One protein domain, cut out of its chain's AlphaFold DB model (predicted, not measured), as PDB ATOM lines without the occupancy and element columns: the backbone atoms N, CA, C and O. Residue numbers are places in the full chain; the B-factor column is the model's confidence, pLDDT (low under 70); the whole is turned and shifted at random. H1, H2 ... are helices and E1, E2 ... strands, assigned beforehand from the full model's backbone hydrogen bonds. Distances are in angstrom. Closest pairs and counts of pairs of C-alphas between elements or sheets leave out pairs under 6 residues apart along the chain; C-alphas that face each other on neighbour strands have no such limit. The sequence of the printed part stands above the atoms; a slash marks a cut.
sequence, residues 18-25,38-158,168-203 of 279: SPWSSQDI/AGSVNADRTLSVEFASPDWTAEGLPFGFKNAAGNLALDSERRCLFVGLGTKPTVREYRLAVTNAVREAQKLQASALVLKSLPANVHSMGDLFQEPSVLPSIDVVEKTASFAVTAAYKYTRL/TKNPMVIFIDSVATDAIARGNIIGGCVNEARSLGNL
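What this domain is: This is residues 18 to 25, 38 to 158 and 168 to 203 of the 279 residues of the protein "Putative cytosolic leucyl aminopeptidase" of Trypanosoma cruzi (UniProt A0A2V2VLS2). A strongly twisted sheet of five strands has two helices, H1 and H2, over one of its faces, and a third, longer helix, H3, packs on H2 away from the sheet. H1 covers chiefly E3 and E1, while H2 covers the E5 edge. The printed part has 165 residues with three named helices and five named strands, E1 E2 E3 H1 E4 H2 E5 H3 along the chain; under half of the residues are in these elements, and the class is mixed, helices and strands. The mixed sheet has the order E2 E3 E1 E4 E5. The whole is compact, with a radius of gyration of the C-alphas of 15.9 A and spans of 44 by 40 by 32 A.

How they stand to each other: In the sheet, E1, residues 46 to 52, is parallel to E3, residues 80 to 84, with N 81 and O 48 2.8 A apart, within hydrogen-bond range. E1 is also parallel to E4, residues 112 to 117, with N 49 and O 114 at 2.8 A. E2, residues 72 to 75, and E3 form an antiparallel hairpin, with N 75 and O 80 at 2.8 A. E5, residues 173 to 176, is parallel to E4, with N 113 and O 173 at 2.9 A. Residues 18 to 19 pair parallel with residues 175 to 176 of E5. H1, residues 91 to 107, and H2, residues 137 to 152, are on the same face, making two layers, a sheet with helices on one face. E3, H1 and E4 form a split strand-helix-strand unit, two parallel strands with a helix between them in the chain and E1 between them in the sheet; its crossover is right-handed. The closest C-alphas of H1 and E3 are those of Ala 97 and Val 83, 6.0 A apart. H1 and H2 touch at a steep tilt of 43 degrees, the same way; their closest C-alphas, Thr 99 and Ala 151, are 5.0 A apart. H3, residues 181 to 201, is not on the sheet but touches H2, the same way at a shallow tilt of 34.7 degrees, only just short of steep; the closest C-alphas are those of Ser 146 and Gly 187, 4.2 A apart. H1 and H3 are apart. In H1, H2 and H3 every O i to N i+4 pair is within hydrogen-bond range.

Where its parts are: E1 is 19.5 A long and begins at C-alpha 46 (244.357, 196.724, 197.982). E4 is 15.9 A long and E3 13.0 A; E2 and E5 have 4 residues each. H1 is 24.1 A long, H2 22.5 A and H3 30.1 A, ending at C-alpha 201 (230.588, 225.983, 202.075).

The domain as a whole: The C-alphas farthest apart, those of Asp 44 and Phe 129, are 49.1 A apart. Residues 26 to 37 and 159 to 167 are not printed; the gaps are 13.2 A and 14.3 A between C-alphas. The links E1 to E2 and E4 to H2 are long. The model's pLDDT is under 70 at residues 22 to 25, 38 to 44, 53 to 60 and 168 to 170.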
ATOM      1  N   SER A  18     236.728 204.312 189.321       92.25
ATOM      2  CA  SER A  18     236.954 203.663 188.023       92.25
ATOM      3  C   SER A  18     236.248 202.304 187.958       92.25
ATOM      4  O   SER A  18     236.042 201.681 189.003       92.25
ATOM      5  N   PRO A  19     235.866 201.812 186.768       90.81
ATOM      6  CA  PRO A  19     235.418 200.431 186.631       90.81
ATOM      7  C   PRO A  19     236.548 199.475 187.025       90.81
ATOM      8  O   PRO A  19     237.718 199.726 186.736       90.81
ATOM      9  N   TRP A  20     236.202 198.381 187.692       85.88
ATOM     10  CA  TRP A  20     237.130 197.291 187.958       85.88
ATOM     11  C   TRP A  20     237.194 196.374 186.736       85.88
ATOM     12  O   TRP A  20     236.176 195.807 186.341       85.88
ATOM     13  N   SER A  21     238.374 196.196 186.140       71.88
ATOM     14  CA  SER A  21     238.595 195.109 185.187       71.88
ATOM     15  C   SER A  21     239.456 194.029 185.843       71.88
ATOM     16  O   SER A  21     240.494 194.302 186.445       71.88
ATOM     17  N   SER A  22     239.046 192.766 185.721       51.41
ATOM     18  CA  SER A  22     239.776 191.610 186.264       51.41
ATOM     19  C   SER A  22     241.193 191.440 185.683       51.41
ATOM     20  O   SER A  22     241.963 190.623 186.186       51.41
ATOM     21  N   GLN A  23     241.570 192.227 184.666       43.97
ATOM     22  CA  GLN A  23     242.904 192.253 184.055       43.97
ATOM     23  C   GLN A  23     243.852 193.322 184.637       43.97
ATOM     24  O   GLN A  23     245.055 193.266 184.366       43.97
ATOM     25  N   ASP A  24     243.367 194.264 185.454       45.25
ATOM     26  CA  ASP A  24     244.170 195.421 185.893       45.25
ATOM     27  C   ASP A  24     245.205 195.111 186.984       45.25
ATOM     28  O   ASP A  24     246.125 195.899 187.201       45.25
ATOM     29  N   ILE A  25     245.153 193.930 187.608       42.56
ATOM     30  CA  ILE A  25     246.213 193.485 188.531       42.56
ATOM     31  C   ILE A  25     247.489 193.090 187.753       42.56
ATOM     32  O   ILE A  25     248.593 193.178 188.287       42.56
ATOM     33  N   ALA A  38     247.299 207.902 187.359       36.75
ATOM     34  CA  ALA A  38     247.139 206.612 188.042       36.75
ATOM     35  C   ALA A  38     248.379 206.333 188.912       36.75
ATOM     36  O   ALA A  38     249.448 206.001 188.397       36.75
ATOM     37  N   GLY A  39     248.264 206.518 190.232       43.00
ATOM     38  CA  GLY A  39     249.275 206.037 191.180       43.00
ATOM     39  C   GLY A  39     249.448 204.521 191.038       43.00
ATOM     40  O   GLY A  39     248.484 203.814 190.748       43.00
ATOM     41  N   SER A  40     250.671 204.010 191.202       45.22
ATOM     42  CA  SER A  40     250.927 202.568 191.101       45.22
ATOM     43  C   SER A  40     250.093 201.819 192.145       45.22
ATOM     44  O   SER A  40     250.332 201.964 193.347       45.22
ATOM     45  N   VAL A  41     249.113 201.032 191.702       55.78
ATOM     46  CA  VAL A  41     248.289 200.209 192.592       55.78
ATOM     47  C   VAL A  41     249.178 199.116 193.181       55.78
ATOM     48  O   VAL A  41     249.650 198.236 192.467       55.78
ATOM     49  N   ASN A  42     249.445 199.192 194.484       63.62
ATOM     50  CA  ASN A  42     250.150 198.136 195.195       63.62
ATOM     51  C   ASN A  42     249.141 197.034 195.556       63.62
ATOM     52  O   ASN A  42     248.226 197.260 196.353       63.62
ATOM     53  N   ALA A  43     249.310 195.844 194.975       65.38
ATOM     54  CA  ALA A  43     248.441 194.695 195.228       65.38
ATOM     55  C   ALA A  43     248.356 194.346 196.728       65.38
ATOM     56  O   ALA A  43     247.292 193.957 197.206       65.38
ATOM     57  N   ASP A  44     249.421 194.592 197.500       67.19
ATOM     58  CA  ASP A  44     249.466 194.300 198.936       67.19
ATOM     59  C   ASP A  44     248.684 195.278 199.817       67.19
ATOM     60  O   ASP A  44     248.382 194.965 200.968       67.19
ATOM     61  N   ARG A  45     248.327 196.454 199.288       79.94
ATOM     62  CA  ARG A  45     247.535 197.485 199.983       79.94
ATOM     63  C   ARG A  45     246.158 197.690 199.348       79.94
ATOM     64  O   ARG A  45     245.534 198.734 199.546       79.94
ATOM     65  N   THR A  46     245.695 196.714 198.574       87.25
ATOM     66  CA  THR A  46     244.357 196.724 197.982       87.25
ATOM     67  C   THR A  46     243.371 196.048 198.931       87.25
ATOM     68  O   THR A  46     243.604 194.920 199.357       87.25
ATOM     69  N   LEU A  47     242.280 196.742 199.258       92.12
ATOM     70  CA  LEU A  47     241.166 196.195 200.034       92.12
ATOM     71  C   LEU A  47     239.958 195.981 199.126       92.12
ATOM     72  O   LEU A  47     239.667 196.820 198.270       92.12
ATOM     73  N   SER A  48     239.221 194.894 199.329       92.44
ATOM     74  CA  SER A  48     237.884 194.735 198.749       92.44
ATOM     75  C   SER A  48     236.801 195.053 199.768       92.44
ATOM     76  O   SER A  48     237.018 194.961 200.971       92.44
ATOM     77  N   VAL A  49     235.626 195.432 199.282       92.44
ATOM     78  CA  VAL A  49     234.425 195.634 200.085       92.44
ATOM     79  C   VAL A  49     233.358 194.681 199.596       92.44
ATOM     80  O   VAL A  49     233.046 194.645 198.400       92.44
ATOM     81  N   GLU A  50     232.767 193.971 200.544       90.56
ATOM     82  CA  GLU A  50     231.585 193.161 200.317       90.56
ATOM     83  C   GLU A  50     230.448 193.654 201.209       90.56
ATOM     84  O   GLU A  50     230.584 193.814 202.426       90.56
ATOM     85  N   PHE A  51     229.314 193.939 200.575       88.56
ATOM     86  CA  PHE A  51     228.120 194.376 201.273       88.56
ATOM     87  C   PHE A  51     227.321 193.150 201.701       88.56
ATOM     88  O   PHE A  51     226.930 192.335 200.866       88.56
ATOM     89  N   ALA A  52     227.073 193.027 203.003       82.88
ATOM     90  CA  ALA A  52     226.344 191.897 203.548       82.88
ATOM     91  C   ALA A  52     224.879 191.941 203.097       82.88
ATOM     92  O   ALA A  52     224.130 192.853 203.463       82.88
ATOM     93  N   SER A  53     224.477 190.947 202.302       68.88
ATOM     94  CA  SER A  53     223.078 190.752 201.921       68.88
ATOM     95  C   SER A  53     222.255 190.306 203.138       68.88
ATOM     96  O   SER A  53     222.783 189.588 203.992       68.88
ATOM     97  N   PRO A  54     220.962 190.676 203.236       64.38
ATOM     98  CA  PRO A  54     220.053 190.107 204.232       64.38
ATOM     99  C   PRO A  54     220.013 188.571 204.216       64.38
ATOM    100  O   PRO A  54     219.819 187.966 205.267       64.38
ATOM    101  N   ASP A  55     220.247 187.962 203.049       61.88
ATOM    102  CA  ASP A  55     220.127 186.517 202.814       61.88
ATOM    103  C   ASP A  55     221.422 185.729 203.081       61.88
ATOM    104  O   ASP A  55     221.479 184.523 202.849       61.88
ATOM    105  N   TRP A  56     222.496 186.391 203.525       64.31
ATOM    106  CA  TRP A  56     223.753 185.703 203.804       64.31
ATOM    107  C   TRP A  56     223.631 184.794 205.026       64.31
ATOM    108  O   TRP A  56     223.416 185.242 206.153       64.31
ATOM    109  N   THR A  57     223.834 183.499 204.798       51.94
ATOM    110  CA  THR A  57     224.116 182.527 205.851       51.94
ATOM    111  C   THR A  57     225.405 182.917 206.575       51.94
ATOM    112  O   THR A  57     226.337 183.434 205.964       51.94
ATOM    113  N   ALA A  58     225.484 182.668 207.886       53.84
ATOM    114  CA  ALA A  58     226.637 183.030 208.725       53.84
ATOM    115  C   ALA A  58     227.983 182.416 208.266       53.84
ATOM    116  O   ALA A  58     229.045 182.817 208.743       53.84
ATOM    117  N   GLU A  59     227.948 181.460 207.336       49.38
ATOM    118  CA  GLU A  59     229.110 180.871 206.680       49.38
ATOM    119  C   GLU A  59     229.781 181.887 205.742       49.38
ATOM    120  O   GLU A  59     229.366 182.093 204.605       49.38
ATOM    121  N   GLY A  60     230.834 182.540 206.239       60.91
ATOM    122  CA  GLY A  60     231.657 183.484 205.473       60.91
ATOM    123  C   GLY A  60     231.723 184.895 206.053       60.91
ATOM    124  O   GLY A  60     232.546 185.685 205.594       60.91
ATOM    125  N   LEU A  61     230.917 185.201 207.077       70.62
ATOM    126  CA  LEU A  61     230.993 186.464 207.807       70.62
ATOM    127  C   LEU A  61     232.050 186.399 208.924       70.62
ATOM    128  O   LEU A  61     232.189 185.364 209.578       70.62
ATOM    129  N   PRO A  62     232.765 187.506 209.202       74.44
ATOM    130  CA  PRO A  62     233.686 187.571 210.329       74.44
ATOM    131  C   PRO A  62     232.976 187.268 211.651       74.44
ATOM    132  O   PRO A  62     231.828 187.671 211.867       74.44
ATOM    133  N   PHE A  63     233.675 186.598 212.568       72.44
ATOM    134  CA  PHE A  63     233.127 186.256 213.879       72.44
ATOM    135  C   PHE A  63     232.597 187.502 214.610       72.44
ATOM    136  O   PHE A  63     233.292 188.508 214.746       72.44
ATOM    137  N   GLY A  64     231.350 187.435 215.086       74.44
ATOM    138  CA  GLY A  64     230.701 188.531 215.813       74.44
ATOM    139  C   GLY A  64     230.185 189.683 214.942       74.44
ATOM    140  O   GLY A  64     229.646 190.652 215.484       74.44
ATOM    141  N   PHE A  65     230.295 189.597 213.610       82.69
ATOM    142  CA  PHE A  65     229.728 190.601 212.716       82.69
ATOM    143  C   PHE A  65     228.196 190.609 212.787       82.69
ATOM    144  O   PHE A  65     227.528 189.586 212.651       82.69
ATOM    145  N   LYS A  66     227.627 191.803 212.971       82.50
ATOM    146  CA  LYS A  66     226.181 192.039 212.933       82.50
ATOM    147  C   LYS A  66     225.834 192.768 211.643       82.50
ATOM    148  O   LYS A  66     226.404 193.831 211.392       82.50
ATOM    149  N   ASN A  67     224.866 192.254 210.884       83.81
ATOM    150  CA  ASN A  67     224.343 192.922 209.689       83.81
ATOM    151  C   ASN A  67     223.441 194.114 210.069       83.81
ATOM    152  O   ASN A  67     222.229 194.095 209.882       83.81
ATOM    153  N   ALA A  68     224.043 195.142 210.662       86.25
ATOM    154  CA  ALA A  68     223.424 196.432 210.929       86.25
ATOM    155  C   ALA A  68     224.005 197.473 209.969       86.25
ATOM    156  O   ALA A  68     225.196 197.431 209.658       86.25
ATOM    157  N   ALA A  69     223.177 198.412 209.515       84.69
ATOM    158  CA  ALA A  69     223.581 199.433 208.554       84.69
ATOM    159  C   ALA A  69     224.831 200.204 209.014       84.69
ATOM    160  O   ALA A  69     224.843 200.824 210.078       84.69
ATOM    161  N   GLY A  70     225.883 200.173 208.198       84.00
ATOM    162  CA  GLY A  70     227.144 200.856 208.475       84.00
ATOM    163  C   GLY A  70     228.067 200.148 209.469       84.00
ATOM    164  O   GLY A  70     229.175 200.643 209.683       84.00
ATOM    165  N   ASN A  71     227.665 199.015 210.054       90.19
ATOM    166  CA  ASN A  71     228.580 198.193 210.837       90.19
ATOM    167  C   ASN A  71     229.653 197.603 209.916       90.19
ATOM    168  O   ASN A  71     229.348 197.212 208.790       90.19
ATOM    169  N   LEU A  72     230.895 197.549 210.386       90.69
ATOM    170  CA  LEU A  72     232.039 197.170 209.568       90.69
ATOM    171  C   LEU A  72     232.920 196.170 210.317       90.69
ATOM    172  O   LEU A  72     233.192 196.347 211.502       90.69
ATOM    173  N   ALA A  73     233.381 195.144 209.608       91.25
ATOM    174  CA  ALA A  73     234.398 194.215 210.085       91.25
ATOM    175  C   ALA A  73     235.481 194.042 209.019       91.25
ATOM    176  O   ALA A  73     235.181 193.900 207.835       91.25
ATOM    177  N   LEU A  74     236.743 194.064 209.449       90.19
ATOM    178  CA  LEU A  74     237.886 193.770 208.596       90.19
ATOM    179  C   LEU A  74     238.248 192.293 208.743       90.19
ATOM    180  O   LEU A  74     238.572 191.839 209.838       90.19
ATOM    181  N   ASP A  75     238.240 191.580 207.627       88.06
ATOM    182  CA  ASP A  75     238.907 190.296 207.486       88.06
ATOM    183  C   ASP A  75     240.313 190.544 206.929       88.06
ATOM    184  O   ASP A  75     240.498 190.868 205.750       88.06
ATOM    185  N   SER A  76     241.306 190.441 207.812       84.50
ATOM    186  CA  SER A  76     242.711 190.679 207.483       84.50
ATOM    187  C   SER A  76     243.294 189.621 206.544       84.50
ATOM    188  O   SER A  76     244.193 189.948 205.772       84.50
ATOM    189  N   GLU A  77     242.796 188.379 206.584       84.00
ATOM    190  CA  GLU A  77     243.291 187.285 205.740       84.00
ATOM    191  C   GLU A  77     242.832 187.477 204.297       84.00
ATOM    192  O   GLU A  77     243.629 187.396 203.362       84.00
ATOM    193  N   ARG A  78     241.550 187.817 204.117       83.69
ATOM    194  CA  ARG A  78     240.965 188.086 202.793       83.69
ATOM    195  C   ARG A  78     241.211 189.507 202.299       83.69
ATOM    196  O   ARG A  78     240.875 189.809 201.154       83.69
ATOM    197  N   ARG A  79     241.758 190.385 203.150       88.19
ATOM    198  CA  ARG A  79     241.883 191.834 202.898       88.19
ATOM    199  C   ARG A  79     240.539 192.437 202.472       88.19
ATOM    200  O   ARG A  79     240.457 193.248 201.547       88.19
ATOM    201  N   CYS A  80     239.477 192.012 203.152       90.38
ATOM    202  CA  CYS A  80     238.102 192.336 202.805       90.38
ATOM    203  C   CYS A  80     237.408 193.076 203.952       90.38
ATOM    204  O   CYS A  80     237.474 192.672 205.111       90.38
ATOM    205  N   LEU A  81     236.741 194.177 203.622       92.00
ATOM    206  CA  LEU A  81     235.863 194.913 204.514       92.00
ATOM    207  C   LEU A  81     234.432 194.424 204.300       92.00
ATOM    208  O   LEU A  81     233.827 194.673 203.256       92.00
ATOM    209  N   PHE A  82     233.886 193.778 205.318       91.12
ATOM    210  CA  PHE A  82     232.484 193.401 205.373       91.12
ATOM    211  C   PHE A  82     231.672 194.550 205.936       91.12
ATOM    212  O   PHE A  82     231.982 195.065 207.014       91.12
ATOM    213  N   VAL A  83     230.632 194.958 205.211       91.69
ATOM    214  CA  VAL A  83     229.828 196.122 205.581       91.69
ATOM    215  C   VAL A  83     228.354 195.769 205.627       91.69
ATOM    216  O   VAL A  83     227.789 195.261 204.661       91.69
ATOM    217  N   GLY A  84     227.730 196.052 206.764       90.06
ATOM    218  CA  GLY A  84     226.332 195.744 207.011       90.06
ATOM    219  C   GLY A  84     225.414 196.738 206.320       90.06
ATOM    220  O   GLY A  84     225.637 197.953 206.365       90.06
ATOM    221  N   LEU A  85     224.359 196.218 205.703       88.69
ATOM    222  CA  LEU A  85     223.295 197.004 205.083       88.69
ATOM    223  C   LEU A  85     222.026 197.038 205.940       88.69
ATOM    224  O   LEU A  85     221.243 197.979 205.834       88.69
ATOM    225  N   GLY A  86     221.849 196.060 206.830       86.19
ATOM    226  CA  GLY A  86     220.578 195.834 207.512       86.19
ATOM    227  C   GLY A  86     219.643 194.938 206.700       86.19
ATOM    228  O   GLY A  86     220.008 194.413 205.653       86.19
ATOM    229  N   THR A  87     218.422 194.751 207.199       83.75
ATOM    230  CA  THR A  87     217.439 193.807 206.639       83.75
ATOM    231  C   THR A  87     216.681 194.350 205.427       83.75
ATOM    232  O   THR A  87     216.359 193.592 204.521       83.75
ATOM    233  N   LYS A  88     216.394 195.656 205.398       85.75
ATOM    234  CA  LYS A  88     215.734 196.356 204.283       85.75
ATOM    235  C   LYS A  88     216.470 197.670 204.008       85.75
ATOM    236  O   LYS A  88     216.057 198.707 204.527       85.75
ATOM    237  N   PRO A  89     217.603 197.636 203.290       89.44
ATOM    238  CA  PRO A  89     218.431 198.820 203.134       89.44
ATOM    239  C   PRO A  89     217.761 199.843 202.223       89.44
ATOM    240  O   PRO A  89     217.416 199.542 201.080       89.44
ATOM    241  N   THR A  90     217.636 201.080 202.697       93.38
ATOM    242  CA  THR A  90     217.338 202.211 201.817       93.38
ATOM    243  C   THR A  90     218.635 202.824 201.291       93.38
ATOM    244  O   THR A  90     219.744 202.509 201.741       93.38
ATOM    245  N   VAL A  91     218.513 203.789 200.380       93.88
ATOM    246  CA  VAL A  91     219.627 204.630 199.923       93.88
ATOM    247  C   VAL A  91     220.387 205.263 201.094       93.88
ATOM    248  O   VAL A  91     221.598 205.482 200.997       93.88
ATOM    249  N   ARG A  92     219.721 205.545 202.224       93.94
ATOM    250  CA  ARG A  92     220.365 206.133 203.403       93.94
ATOM    251  C   ARG A  92     221.330 205.159 204.070       93.94
ATOM    252  O   ARG A  92     222.476 205.546 204.319       93.94
ATOM    253  N   GLU A  93     220.882 203.939 204.361       93.25
ATOM    254  CA  GLU A  93     221.721 202.890 204.948       93.25
ATOM    255  C   GLU A  93     222.844 202.513 203.984       93.25
ATOM    256  O   GLU A  93     223.998 202.400 204.399       93.25
ATOM    257  N   TYR A  94     222.540 202.437 202.685       94.94
ATOM    258  CA  TYR A  94     223.543 202.144 201.671       94.94
ATOM    259  C   TYR A  94     224.639 203.217 201.605       94.94
ATOM    260  O   TYR A  94     225.832 202.907 201.625       94.94
ATOM    261  N   ARG A  95     224.261 204.500 201.630       96.12
ATOM    262  CA  ARG A  95     225.218 205.611 201.710       96.12
ATOM    263  C   ARG A  95     226.101 205.516 202.951       96.12
ATOM    264  O   ARG A  95     227.301 205.777 202.854       96.12
ATOM    265  N   LEU A  96     225.526 205.183 204.107       95.50
ATOM    266  CA  LEU A  96     226.279 205.033 205.354       95.50
ATOM    267  C   LEU A  96     227.299 203.891 205.247       95.50
ATOM    268  O   LEU A  96     228.465 204.091 205.584       95.50
ATOM    269  N   ALA A  97     226.881 202.742 204.713       94.69
ATOM    270  CA  ALA A  97     227.740 201.590 204.466       94.69
ATOM    271  C   ALA A  97     228.933 201.944 203.562       94.69
ATOM    272  O   ALA A  97     230.084 201.791 203.973       94.69
ATOM    273  N   VAL A  98     228.676 202.509 202.375       96.25
ATOM    274  CA  VAL A  98     229.739 202.943 201.449       96.25
ATOM    275  C   VAL A  98     230.669 203.959 202.121       96.25
ATOM    276  O   VAL A  98     231.890 203.862 202.008       96.25
ATOM    277  N   THR A  99     230.109 204.915 202.868       96.38
ATOM    278  CA  THR A  99     230.895 205.951 203.553       96.38
ATOM    279  C   THR A  99     231.850 205.358 204.582       96.38
ATOM    280  O   THR A  99     233.020 205.744 204.623       96.38
ATOM    281  N   ASN A 100     231.373 204.426 205.404       95.88
ATOM    282  CA  ASN A 100     232.190 203.790 206.430       95.88
ATOM    283  C   ASN A 100     233.282 202.917 205.806       95.88
ATOM    284  O   ASN A 100     234.427 203.000 206.243       95.88
ATOM    285  N   ALA A 101     232.967 202.182 204.735       95.56
ATOM    286  CA  ALA A 101     233.942 201.383 203.992       95.56
ATOM    287  C   ALA A 101     235.102 202.241 203.463       95.56
ATOM    288  O   ALA A 101     236.272 201.953 203.712       95.56
ATOM    289  N   VAL A 102     234.775 203.346 202.784       96.12
ATOM    290  CA  VAL A 102     235.769 204.265 202.212       96.12
ATOM    291  C   VAL A 102     236.614 204.918 203.300       96.12
ATOM    292  O   VAL A 102     237.833 205.018 203.164       96.12
ATOM    293  N   ARG A 103     235.992 205.359 204.397       94.62
ATOM    294  CA  ARG A 103     236.708 206.011 205.498       94.62
ATOM    295  C   ARG A 103     237.615 205.053 206.256       94.62
ATOM    296  O   ARG A 103     238.725 205.454 206.604       94.62
ATOM    297  N   GLU A 104     237.181 203.815 206.480       94.94
ATOM    298  CA  GLU A 104     238.034 202.817 207.122       94.94
ATOM    299  C   GLU A 104     239.209 202.447 206.213       94.94
ATOM    300  O   GLU A 104     240.348 202.451 206.671       94.94
ATOM    301  N   ALA A 105     238.985 202.268 204.908       93.69
ATOM    302  CA  ALA A 105     240.070 202.034 203.954       93.69
ATOM    303  C   ALA A 105     241.101 203.180 203.940       93.69
ATOM    304  O   ALA A 105     242.308 202.937 203.931       93.69
ATOM    305  N   GLN A 106     240.649 204.437 204.023       92.06
ATOM    306  CA  GLN A 106     241.550 205.586 204.160       92.06
ATOM    307  C   GLN A 106     242.318 205.589 205.486       92.06
ATOM    308  O   GLN A 106     243.483 205.982 205.515       92.06
ATOM    309  N   LYS A 107     241.676 205.186 206.588       91.88
ATOM    310  CA  LYS A 107     242.309 205.083 207.911       91.88
ATOM    311  C   LYS A 107     243.372 203.984 207.940       91.88
ATOM    312  O   LYS A 107     244.434 204.197 208.512       91.88
ATOM    313  N   LEU A 108     243.117 202.869 207.260       91.44
ATOM    314  CA  LEU A 108     244.066 201.772 207.048       91.44
ATOM    315  C   LEU A 108     245.133 202.092 205.987       91.44
ATOM    316  O   LEU A 108     245.984 201.253 205.704       91.44
ATOM    317  N   GLN A 109     245.099 203.291 205.395       90.19
ATOM    318  CA  GLN A 109     246.010 203.716 204.336       90.19
ATOM    319  C   GLN A 109     246.039 202.724 203.157       90.19
ATOM    320  O   GLN A 109     247.105 202.398 202.632       90.19
ATOM    321  N   ALA A 110     244.884 202.230 202.715       89.25
ATOM    322  CA  ALA A 110     244.802 201.412 201.509       89.25
ATOM    323  C   ALA A 110     245.258 202.212 200.273       89.25
ATOM    324  O   ALA A 110     244.983 203.408 200.155       89.25
ATOM    325  N   SER A 111     245.962 201.561 199.343       89.69
ATOM    326  CA  SER A 111     246.306 202.170 198.050       89.69
ATOM    327  C   SER A 111     245.143 202.100 197.066       89.69
ATOM    328  O   SER A 111     245.000 202.984 196.225       89.69
ATOM    329  N   ALA A 112     244.314 201.060 197.174       91.88
ATOM    330  CA  ALA A 112     243.123 200.887 196.358       91.88
ATOM    331  C   ALA A 112     241.986 200.239 197.157       91.88
ATOM    332  O   ALA A 112     242.230 199.424 198.049       91.88
ATOM    333  N   LEU A 113     240.750 200.595 196.811       94.62
ATOM    334  CA  LEU A 113     239.526 200.031 197.367       94.62
ATOM    335  C   LEU A 113     238.630 199.527 196.237       94.62
ATOM    336  O   LEU A 113     238.269 200.312 195.366       94.62
ATOM    337  N   VAL A 114     238.241 198.254 196.266       94.94
ATOM    338  CA  VAL A 114     237.377 197.633 195.250       94.94
ATOM    339  C   VAL A 114     236.011 197.306 195.844       94.94
ATOM    340  O   VAL A 114     235.907 196.471 196.736       94.94
ATOM    341  N   LEU A 115     234.954 197.934 195.338       93.75
ATOM    342  CA  LEU A 115     233.567 197.672 195.732       93.75
ATOM    343  C   LEU A 115     233.008 196.542 194.850       93.75
ATOM    344  O   LEU A 115     232.585 196.821 193.731       93.75
ATOM    345  N   LYS A 116     233.062 195.285 195.329       85.12
ATOM    346  CA  LYS A 116     232.794 194.071 194.526       85.12
ATOM    347  C   LYS A 116     231.318 193.669 194.458       85.12
ATOM    348  O   LYS A 116     230.735 193.554 193.390       85.12
ATOM    349  N   SER A 117     230.688 193.482 195.614       81.06
ATOM    350  CA  SER A 117     229.358 192.861 195.690       81.06
ATOM    351  C   SER A 117     228.259 193.906 195.862       81.06
ATOM    352  O   SER A 117     227.765 194.104 196.972       81.06
ATOM    353  N   LEU A 118     227.906 194.629 194.794       87.00
ATOM    354  CA  LEU A 118     226.868 195.663 194.877       87.00
ATOM    355  C   LEU A 118     225.497 195.051 195.235       87.00
ATOM    356  O   LEU A 118     225.106 194.042 194.648       87.00
ATOM    357  N   PRO A 119     224.749 195.645 196.181       88.38
ATOM    358  CA  PRO A 119     223.468 195.098 196.617       88.38
ATOM    359  C   PRO A 119     222.369 195.256 195.560       88.38
ATOM    360  O   PRO A 119     222.230 196.316 194.956       88.38
ATOM    361  N   ALA A 120     221.534 194.225 195.394       84.94
ATOM    362  CA  ALA A 120     220.401 194.247 194.463       84.94
ATOM    363  C   ALA A 120     219.120 194.876 195.053       84.94
ATOM    364  O   ALA A 120     218.332 195.460 194.319       84.94
ATOM    365  N   ASN A 121     218.927 194.801 196.375       87.00
ATOM    366  CA  ASN A 121     217.675 195.175 197.050       87.00
ATOM    367  C   ASN A 121     217.797 196.492 197.836       87.00
ATOM    368  O   ASN A 121     217.445 196.554 199.013       87.00
ATOM    369  N   VAL A 122     218.351 197.541 197.216       91.44
ATOM    370  CA  VAL A 122     218.394 198.883 197.826       91.44
ATOM    371  C   VAL A 122     217.134 199.645 197.449       91.44
ATOM    372  O   VAL A 122     216.835 199.800 196.270       91.44
ATOM    373  N   HIS A 123     216.420 200.162 198.443       93.50
ATOM    374  CA  HIS A 123     215.189 200.917 198.232       93.50
ATOM    375  C   HIS A 123     215.439 202.425 198.187       93.50
ATOM    376  O   HIS A 123     216.263 202.948 198.939       93.50
ATOM    377  N   SER A 124     214.696 203.144 197.349       92.88
ATOM    378  CA  SER A 124     214.603 204.601 197.402       92.88
ATOM    379  C   SER A 124     214.052 205.074 198.755       92.88
ATOM    380  O   SER A 124     213.525 204.299 199.557       92.88
ATOM    381  N   MET A 125     214.196 206.369 199.029       90.56
ATOM    382  CA  MET A 125     213.410 206.991 200.090       90.56
ATOM    383  C   MET A 125     212.032 207.290 199.506       90.56
ATOM    384  O   MET A 125     211.952 208.013 198.516       90.56
ATOM    385  N   GLY A 126     210.978 206.738 200.102       86.69
ATOM    386  CA  GLY A 126     209.620 207.186 199.810       86.69
ATOM    387  C   GLY A 126     209.375 208.592 200.360       86.69
ATOM    388  O   GLY A 126     210.106 209.069 201.236       86.69
ATOM    389  N   ASP A 127     208.331 209.237 199.863       87.94
ATOM    390  CA  ASP A 127     207.819 210.506 200.368       87.94
ATOM    391  C   ASP A 127     206.295 210.432 200.587       87.94
ATOM    392  O   ASP A 127     205.715 209.348 200.642       87.94
ATOM    393  N   LEU A 128     205.642 211.582 200.783       89.25
ATOM    394  CA  LEU A 128     204.194 211.649 201.015       89.25
ATOM    395  C   LEU A 128     203.353 211.181 199.814       89.25
ATOM    396  O   LEU A 128     202.167 210.909 199.985       89.25
ATOM    397  N   PHE A 129     203.937 211.119 198.616       90.88
ATOM    398  CA  PHE A 129     203.249 210.863 197.352       90.88
ATOM    399  C   PHE A 129     203.756 209.608 196.630       90.88
ATOM    400  O   PHE A 129     203.067 209.108 195.740       90.88
ATOM    401  N   GLN A 130     204.935 209.096 196.987       89.50
ATOM    402  CA  GLN A 130     205.546 207.918 196.376       89.50
ATOM    403  C   GLN A 130     206.104 206.964 197.428       89.50
ATOM    404  O   GLN A 130     206.910 207.341 198.279       89.50
ATOM    405  N   GLU A 131     205.711 205.695 197.341       90.00
ATOM    406  CA  GLU A 131     206.252 204.654 198.210       90.00
ATOM    407  C   GLU A 131     207.713 204.308 197.861       90.00
ATOM    408  O   GLU A 131     208.130 204.443 196.705       90.00
ATOM    409  N   PRO A 132     208.506 203.820 198.837       91.25
ATOM    410  CA  PRO A 132     209.844 203.304 198.579       91.25
ATOM    411  C   PRO A 132     209.825 202.182 197.537       91.25
ATOM    412  O   PRO A 132     209.150 201.166 197.703       91.25
ATOM    413  N   SER A 133     210.638 202.316 196.497       92.94
ATOM    414  CA  SER A 133     210.763 201.344 195.410       92.94
ATOM    415  C   SER A 133     212.189 200.811 195.320       92.94
ATOM    416  O   SER A 133     213.139 201.466 195.752       92.94
ATOM    417  N   VAL A 134     212.357 199.595 194.799       93.94
ATOM    418  CA  VAL A 134     213.693 199.018 194.587       93.94
ATOM    419  C   VAL A 134     214.403 199.798 193.484       93.94
ATOM    420  O   VAL A 134     213.830 200.043 192.421       93.94
ATOM    421  N   LEU A 135     215.650 200.185 193.736       93.62
ATOM    422  CA  LEU A 135     216.464 200.882 192.756       93.62
ATOM    423  C   LEU A 135     216.923 199.934 191.639       93.62
ATOM    424  O   LEU A 135     217.418 198.841 191.925       93.62
ATOM    425  N   PRO A 136     216.860 200.370 190.371       94.88
ATOM    426  CA  PRO A 136     217.527 199.689 189.271       94.88
ATOM    427  C   PRO A 136     219.025 199.498 189.544       94.88
ATOM    428  O   PRO A 136     219.685 200.374 190.105       94.88
ATOM    429  N   SER A 137     219.610 198.397 189.064       93.19
ATOM    430  CA  SER A 137     221.040 198.107 189.267       93.19
ATOM    431  C   SER A 137     221.956 199.220 188.742       93.19
ATOM    432  O   SER A 137     222.993 199.503 189.338       93.19
ATOM    433  N   ILE A 138     221.558 199.889 187.655       95.00
ATOM    434  CA  ILE A 138     222.292 201.028 187.091       95.00
ATOM    435  C   ILE A 138     222.337 202.225 188.054       95.00
ATOM    436  O   ILE A 138     223.373 202.882 188.178       95.00
ATOM    437  N   ASP A 139     221.248 202.463 188.787       95.19
ATOM    438  CA  ASP A 139     221.159 203.536 189.773       95.19
ATOM    439  C   ASP A 139     221.953 203.183 191.022       95.19
ATOM    440  O   ASP A 139     222.598 204.057 191.595       95.19
ATOM    441  N   VAL A 140     221.971 201.905 191.420       95.94
ATOM    442  CA  VAL A 140     222.843 201.437 192.503       95.94
ATOM    443  C   VAL A 140     224.299 201.749 192.164       95.94
ATOM    444  O   VAL A 140     224.941 202.410 192.973       95.94
ATOM    445  N   VAL A 141     224.787 201.393 190.967       96.50
ATOM    446  CA  VAL A 141     226.168 201.681 190.515       96.50
ATOM    447  C   VAL A 141     226.476 203.182 190.550       96.50
ATOM    448  O   VAL A 141     227.518 203.595 191.068       96.50
ATOM    449  N   GLU A 142     225.569 204.016 190.035       97.31
ATOM    450  CA  GLU A 142     225.725 205.474 190.069       97.31
ATOM    451  C   GLU A 142     225.817 205.997 191.510       97.31
ATOM    452  O   GLU A 142     226.696 206.803 191.838       97.31
ATOM    453  N   LYS A 143     224.935 205.521 192.400       96.81
ATOM    454  CA  LYS A 143     224.939 205.901 193.816       96.81
ATOM    455  C   LYS A 143     226.187 205.389 194.528       96.81
ATOM    456  O   LYS A 143     226.745 206.136 195.327       96.81
ATOM    457  N   THR A 144     226.681 204.194 194.207       96.94
ATOM    458  CA  THR A 144     227.956 203.672 194.716       96.94
ATOM    459  C   THR A 144     229.094 204.640 194.410       96.94
ATOM    460  O   THR A 144     229.801 205.057 195.328       96.94
ATOM    461  N   ALA A 145     229.240 205.041 193.142       97.38
ATOM    462  CA  ALA A 145     230.258 205.995 192.713       97.38
ATOM    463  C   ALA A 145     230.092 207.342 193.417       97.38
ATOM    464  O   ALA A 145     231.029 207.829 194.052       97.38
ATOM    465  N   SER A 146     228.881 207.903 193.402       97.94
ATOM    466  CA  SER A 146     228.590 209.179 194.057       97.94
ATOM    467  C   SER A 146     228.937 209.167 195.547       97.94
ATOM    468  O   SER A 146     229.624 210.069 196.037       97.94
ATOM    469  N   PHE A 147     228.520 208.131 196.278       97.69
ATOM    470  CA  PHE A 147     228.784 208.001 197.708       97.69
ATOM    471  C   PHE A 147     230.258 207.766 197.999       97.69
ATOM    472  O   PHE A 147     230.771 208.367 198.940       97.69
ATOM    473  N   ALA A 148     230.953 206.968 197.189       97.12
ATOM    474  CA  ALA A 148     232.367 206.698 197.391       97.12
ATOM    475  C   ALA A 148     233.226 207.957 197.184       97.12
ATOM    476  O   ALA A 148     234.030 208.308 198.050       97.12
ATOM    477  N   VAL A 149     232.978 208.701 196.100       96.56
ATOM    478  CA  VAL A 149     233.630 209.991 195.811       96.56
ATOM    479  C   VAL A 149     233.340 211.016 196.910       96.56
ATOM    480  O   VAL A 149     234.235 211.706 197.404       96.56
ATOM    481  N   THR A 150     232.084 211.086 197.354       97.06
ATOM    482  CA  THR A 150     231.653 211.980 198.438       97.06
ATOM    483  C   THR A 150     232.285 211.607 199.783       97.06
ATOM    484  O   THR A 150     232.569 212.481 200.607       97.06
ATOM    485  N   ALA A 151     232.473 210.316 200.051       96.56
ATOM    486  CA  ALA A 151     233.034 209.814 201.301       96.56
ATOM    487  C   ALA A 151     234.551 210.001 201.382       96.56
ATOM    488  O   ALA A 151     235.067 210.255 202.472       96.56
ATOM    489  N   ALA A 152     235.242 209.908 200.244       95.06
ATOM    490  CA  ALA A 152     236.689 210.060 200.157       95.06
ATOM    491  C   ALA A 152     237.164 211.503 200.396       95.06
ATOM    492  O   ALA A 152     238.327 211.718 200.750       95.06
ATOM    493  N   TYR A 153     236.281 212.487 200.217       94.50
ATOM    494  CA  TYR A 153     236.605 213.903 200.332       94.50
ATOM    495  C   TYR A 153     237.009 214.328 201.746       94.50
ATOM    496  O   TYR A 153     236.324 214.050 202.735       94.50
ATOM    497  N   LYS A 154     238.102 215.094 201.824       91.19
ATOM    498  CA  LYS A 154     238.591 215.736 203.046       91.19
ATOM    499  C   LYS A 154     238.956 217.184 202.749       91.19
ATOM    500  O   LYS A 154     239.727 217.464 201.838       91.19
ATOM    501  N   TYR A 155     238.449 218.104 203.567       90.06
ATOM    502  CA  TYR A 155     238.838 219.508 203.487       90.06
ATOM    503  C   TYR A 155     240.121 219.750 204.288       90.06
ATOM    504  O   TYR A 155     240.089 219.951 205.503       90.06
ATOM    505  N   THR A 156     241.264 219.690 203.606       86.38
ATOM    506  CA  THR A 156     242.601 219.823 204.211       86.38
ATOM    507  C   THR A 156     243.227 221.205 204.017       86.38
ATOM    508  O   THR A 156     244.277 221.477 204.583       86.38
ATOM    509  N   ARG A 157     242.555 222.124 203.305       85.31
ATOM    510  CA  ARG A 157     243.084 223.441 202.892       85.31
ATOM    511  C   ARG A 157     243.600 224.323 204.039       85.31
ATOM    512  O   ARG A 157     244.469 225.157 203.819       85.31
ATOM    513  N   LEU A 158     243.047 224.153 205.240       82.88
ATOM    514  CA  LEU A 158     243.388 224.932 206.440       82.88
ATOM    515  C   LEU A 158     244.211 224.142 207.468       82.88
ATOM    516  O   LEU A 158     244.484 224.651 208.554       82.88
ATOM    517  N   THR A 168     248.983 214.539 199.783       50.66
ATOM    518  CA  THR A 168     248.494 214.293 198.428       50.66
ATOM    519  C   THR A 168     249.353 213.355 197.575       50.66
ATOM    520  O   THR A 168     248.980 213.091 196.433       50.66
ATOM    521  N   LYS A 169     250.471 212.811 198.078       54.19
ATOM    522  CA  LYS A 169     251.417 212.083 197.210       54.19
ATOM    523  C   LYS A 169     250.897 210.788 196.592       54.19
ATOM    524  O   LYS A 169     251.452 210.401 195.574       54.19
ATOM    525  N   ASN A 170     249.860 210.150 197.141       63.78
ATOM    526  CA  ASN A 170     249.177 209.010 196.513       63.78
ATOM    527  C   ASN A 170     247.737 208.880 197.047       63.78
ATOM    528  O   ASN A 170     247.540 208.251 198.092       63.78
ATOM    529  N   PRO A 171     246.724 209.471 196.387       77.25
ATOM    530  CA  PRO A 171     245.336 209.255 196.779       77.25
ATOM    531  C   PRO A 171     244.948 207.783 196.582       77.25
ATOM    532  O   PRO A 171     245.343 207.154 195.601       77.25
ATOM    533  N   MET A 172     244.160 207.246 197.515       89.81
ATOM    534  CA  MET A 172     243.559 205.917 197.380       89.81
ATOM    535  C   MET A 172     242.706 205.869 196.109       89.81
ATOM    536  O   MET A 172     241.821 206.709 195.934       89.81
ATOM    537  N   VAL A 173     242.946 204.880 195.252       92.38
ATOM    538  CA  VAL A 173     242.146 204.654 194.041       92.38
ATOM    539  C   VAL A 173     240.881 203.881 194.408       92.38
ATOM    540  O   VAL A 173     240.933 202.940 195.199       92.38
ATOM    541  N   ILE A 174     239.735 204.269 193.854       94.25
ATOM    542  CA  ILE A 174     238.456 203.593 194.103       94.25
ATOM    543  C   ILE A 174     238.030 202.872 192.831       94.25
ATOM    544  O   ILE A 174     237.962 203.478 191.764       94.25
ATOM    545  N   PHE A 175     237.700 201.596 192.967       95.50
ATOM    546  CA  PHE A 175     237.177 200.760 191.902       95.50
ATOM    547  C   PHE A 175     235.774 200.265 192.234       95.50
ATOM    548  O   PHE A 175     235.467 199.953 193.386       95.50
ATOM    549  N   ILE A 176     234.931 200.176 191.211       94.69
ATOM    550  CA  ILE A 176     233.578 199.630 191.300       94.69
ATOM    551  C   ILE A 176     233.500 198.440 190.360       94.69
ATOM    552  O   ILE A 176     233.780 198.573 189.169       94.69
ATOM    553  N   ASP A 177     233.111 197.289 190.897       93.06
ATOM    554  CA  ASP A 177     232.933 196.056 190.136       93.06
ATOM    555  C   ASP A 177     231.622 196.101 189.354       93.06
ATOM    556  O   ASP A 177     230.571 195.608 189.761       93.06
ATOM    557  N   SER A 178     231.666 196.841 188.251       91.12
ATOM    558  CA  SER A 178     230.564 196.988 187.319       91.12
ATOM    559  C   SER A 178     231.085 197.378 185.946       91.12
ATOM    560  O   SER A 178     231.969 198.223 185.803       91.12
ATOM    561  N   VAL A 179     230.469 196.798 184.919       90.75
ATOM    562  CA  VAL A 179     230.709 197.142 183.511       90.75
ATOM    563  C   VAL A 179     229.970 198.413 183.081       90.75
ATOM    564  O   VAL A 179     230.187 198.905 181.978       90.75
ATOM    565  N   ALA A 180     229.095 198.964 183.930       92.81
ATOM    566  CA  ALA A 180     228.293 200.145 183.624       92.81
ATOM    567  C   ALA A 180     229.101 201.448 183.777       92.81
ATOM    568  O   ALA A 180     228.864 202.254 184.682       92.81
ATOM    569  N   THR A 181     230.054 201.662 182.869       94.38
ATOM    570  CA  THR A 181     230.970 202.814 182.870       94.38
ATOM    571  C   THR A 181     230.246 204.157 182.905       94.38
ATOM    572  O   THR A 181     230.679 205.067 183.609       94.38
ATOM    573  N   ASP A 182     229.106 204.270 182.221       96.12
ATOM    574  CA  ASP A 182     228.331 205.513 182.165       96.12
ATOM    575  C   ASP A 182     227.700 205.869 183.515       96.12
ATOM    576  O   ASP A 182     227.668 207.038 183.897       96.12
ATOM    577  N   ALA A 183     227.229 204.875 184.277       96.38
ATOM    578  CA  ALA A 183     226.711 205.110 185.626       96.38
ATOM    579  C   ALA A 183     227.822 205.520 186.593       96.38
ATOM    580  O   ALA A 183     227.625 206.426 187.403       96.38
ATOM    581  N   ILE A 184     229.006 204.913 186.474       96.50
ATOM    582  CA  ILE A 184     230.183 205.316 187.253       96.50
ATOM    583  C   ILE A 184     230.559 206.768 186.922       96.50
ATOM    584  O   ILE A 184     230.764 207.571 187.833       96.50
ATOM    585  N   ALA A 185     230.583 207.134 185.637       97.19
ATOM    586  CA  ALA A 185     230.876 208.495 185.195       97.19
ATOM    587  C   ALA A 185     229.859 209.513 185.742       97.19
ATOM    588  O   ALA A 185     230.262 210.535 186.303       97.19
ATOM    589  N   ARG A 186     228.553 209.220 185.668       97.88
ATOM    590  CA  ARG A 186     227.509 210.069 186.274       97.88
ATOM    591  C   ARG A 186     227.681 210.197 187.784       97.88
ATOM    592  O   ARG A 186     227.628 211.304 188.315       97.88
ATOM    593  N   GLY A 187     227.944 209.091 188.476       97.75
ATOM    594  CA  GLY A 187     228.165 209.099 189.918       97.75
ATOM    595  C   GLY A 187     229.388 209.923 190.324       97.75
ATOM    596  O   GLY A 187     229.311 210.685 191.289       97.75
ATOM    597  N   ASN A 188     230.480 209.854 189.553       97.62
ATOM    598  CA  ASN A 188     231.661 210.701 189.742       97.62
ATOM    599  C   ASN A 188     231.326 212.189 189.612       97.62
ATOM    600  O   ASN A 188     231.753 212.975 190.457       97.62
ATOM    601  N   ILE A 189     230.537 212.571 188.600       97.38
ATOM    602  CA  ILE A 189     230.085 213.957 188.415       97.38
ATOM    603  C   ILE A 189     229.261 214.407 189.628       97.38
ATOM    604  O   ILE A 189     229.590 215.415 190.246       97.38
ATOM    605  N   ILE A 190     228.252 213.627 190.037       97.94
ATOM    606  CA  ILE A 190     227.391 213.966 191.183       97.94
ATOM    607  C   ILE A 190     228.219 214.104 192.469       97.94
ATOM    608  O   ILE A 190     228.089 215.095 193.189       97.94
ATOM    609  N   GLY A 191     229.081 213.127 192.768       97.56
ATOM    610  CA  GLY A 191     229.944 213.166 193.951       97.56
ATOM    611  C   GLY A 191     230.925 214.342 193.925       97.56
ATOM    612  O   GLY A 191     231.126 215.003 194.946       97.56
ATOM    613  N   GLY A 192     231.482 214.651 192.751       96.50
ATOM    614  CA  GLY A 192     232.321 215.823 192.514       96.50
ATOM    615  C   GLY A 192     231.588 217.129 192.816       96.50
ATOM    616  O   GLY A 192     232.078 217.922 193.618       96.50
ATOM    617  N   CYS A 193     230.378 217.315 192.279       96.12
ATOM    618  CA  CYS A 193     229.558 218.500 192.539       96.12
ATOM    619  C   CYS A 193     229.201 218.652 194.029       96.12
ATOM    620  O   CYS A 193     229.236 219.760 194.566       96.12
ATOM    621  N   VAL A 194     228.915 217.551 194.740       97.38
ATOM    622  CA  VAL A 194     228.690 217.580 196.200       97.38
ATOM    623  C   VAL A 194     229.943 218.056 196.941       97.38
ATOM    624  O   VAL A 194     229.857 218.869 197.865       97.38
ATOM    625  N   ASN A 195     231.119 217.565 196.556       96.19
ATOM    626  CA  ASN A 195     232.386 217.947 197.177       96.19
ATOM    627  C   ASN A 195     232.800 219.386 196.851       96.19
ATOM    628  O   ASN A 195     233.376 220.072 197.697       96.19
ATOM    629  N   GLU A 196     232.469 219.872 195.661       94.50
ATOM    630  CA  GLU A 196     232.666 221.260 195.262       94.50
ATOM    631  C   GLU A 196     231.769 222.204 196.072       94.50
ATOM    632  O   GLU A 196     232.263 223.155 196.682       94.50
ATOM    633  N   ALA A 197     230.486 221.866 196.232       95.38
ATOM    634  CA  ALA A 197     229.583 222.591 197.123       95.38
ATOM    635  C   ALA A 197     230.088 222.598 198.581       95.38
ATOM    636  O   ALA A 197     230.049 223.631 199.249       95.38
ATOM    637  N   ARG A 198     230.639 221.477 199.075       95.69
ATOM    638  CA  ARG A 198     231.300 221.419 200.395       95.69
ATOM    639  C   ARG A 198     232.547 222.294 200.461       95.69
ATOM    640  O   ARG A 198     232.812 222.881 201.503       95.69
ATOM    641  N   SER A 199     233.336 222.353 199.391       93.81
ATOM    642  CA  SER A 199     234.542 223.186 199.320       93.81
ATOM    643  C   SER A 199     234.193 224.663 199.458       93.81
ATOM    644  O   SER A 199     234.819 225.360 200.255       93.81
ATOM    645  N   LEU A 200     233.155 225.104 198.744       93.75
ATOM    646  CA  LEU A 200     232.620 226.459 198.832       93.75
ATOM    647  C   LEU A 200     232.020 226.745 200.217       93.75
ATOM    648  O   LEU A 200     232.372 227.742 200.841       93.75
ATOM    649  N   GLY A 201     231.194 225.837 200.747       94.06
ATOM    650  CA  GLY A 201     230.588 225.983 202.075       94.06
ATOM    651  C   GLY A 201     231.593 225.981 203.238       94.06
ATOM    652  O   GLY A 201     231.312 226.553 204.284       94.06
ATOM    653  N   ASN A 202     232.775 225.382 203.053       93.75
ATOM    654  CA  ASN A 202     233.861 225.356 204.041       93.75
ATOM    655  C   ASN A 202     234.852 226.529 203.905       93.75
ATOM    656  O   ASN A 202     235.897 226.548 204.573       93.75
ATOM    657  N   LEU A 203     234.598 227.487 203.010       91.94
ATOM    658  CA  LEU A 203     235.388 228.713 202.943       91.94
ATOM    659  C   LEU A 203     235.271 229.483 204.263       91.94
ATOM    660  O   LEU A 203     234.197 229.569 204.854       91.94
TER     661      LEU A 203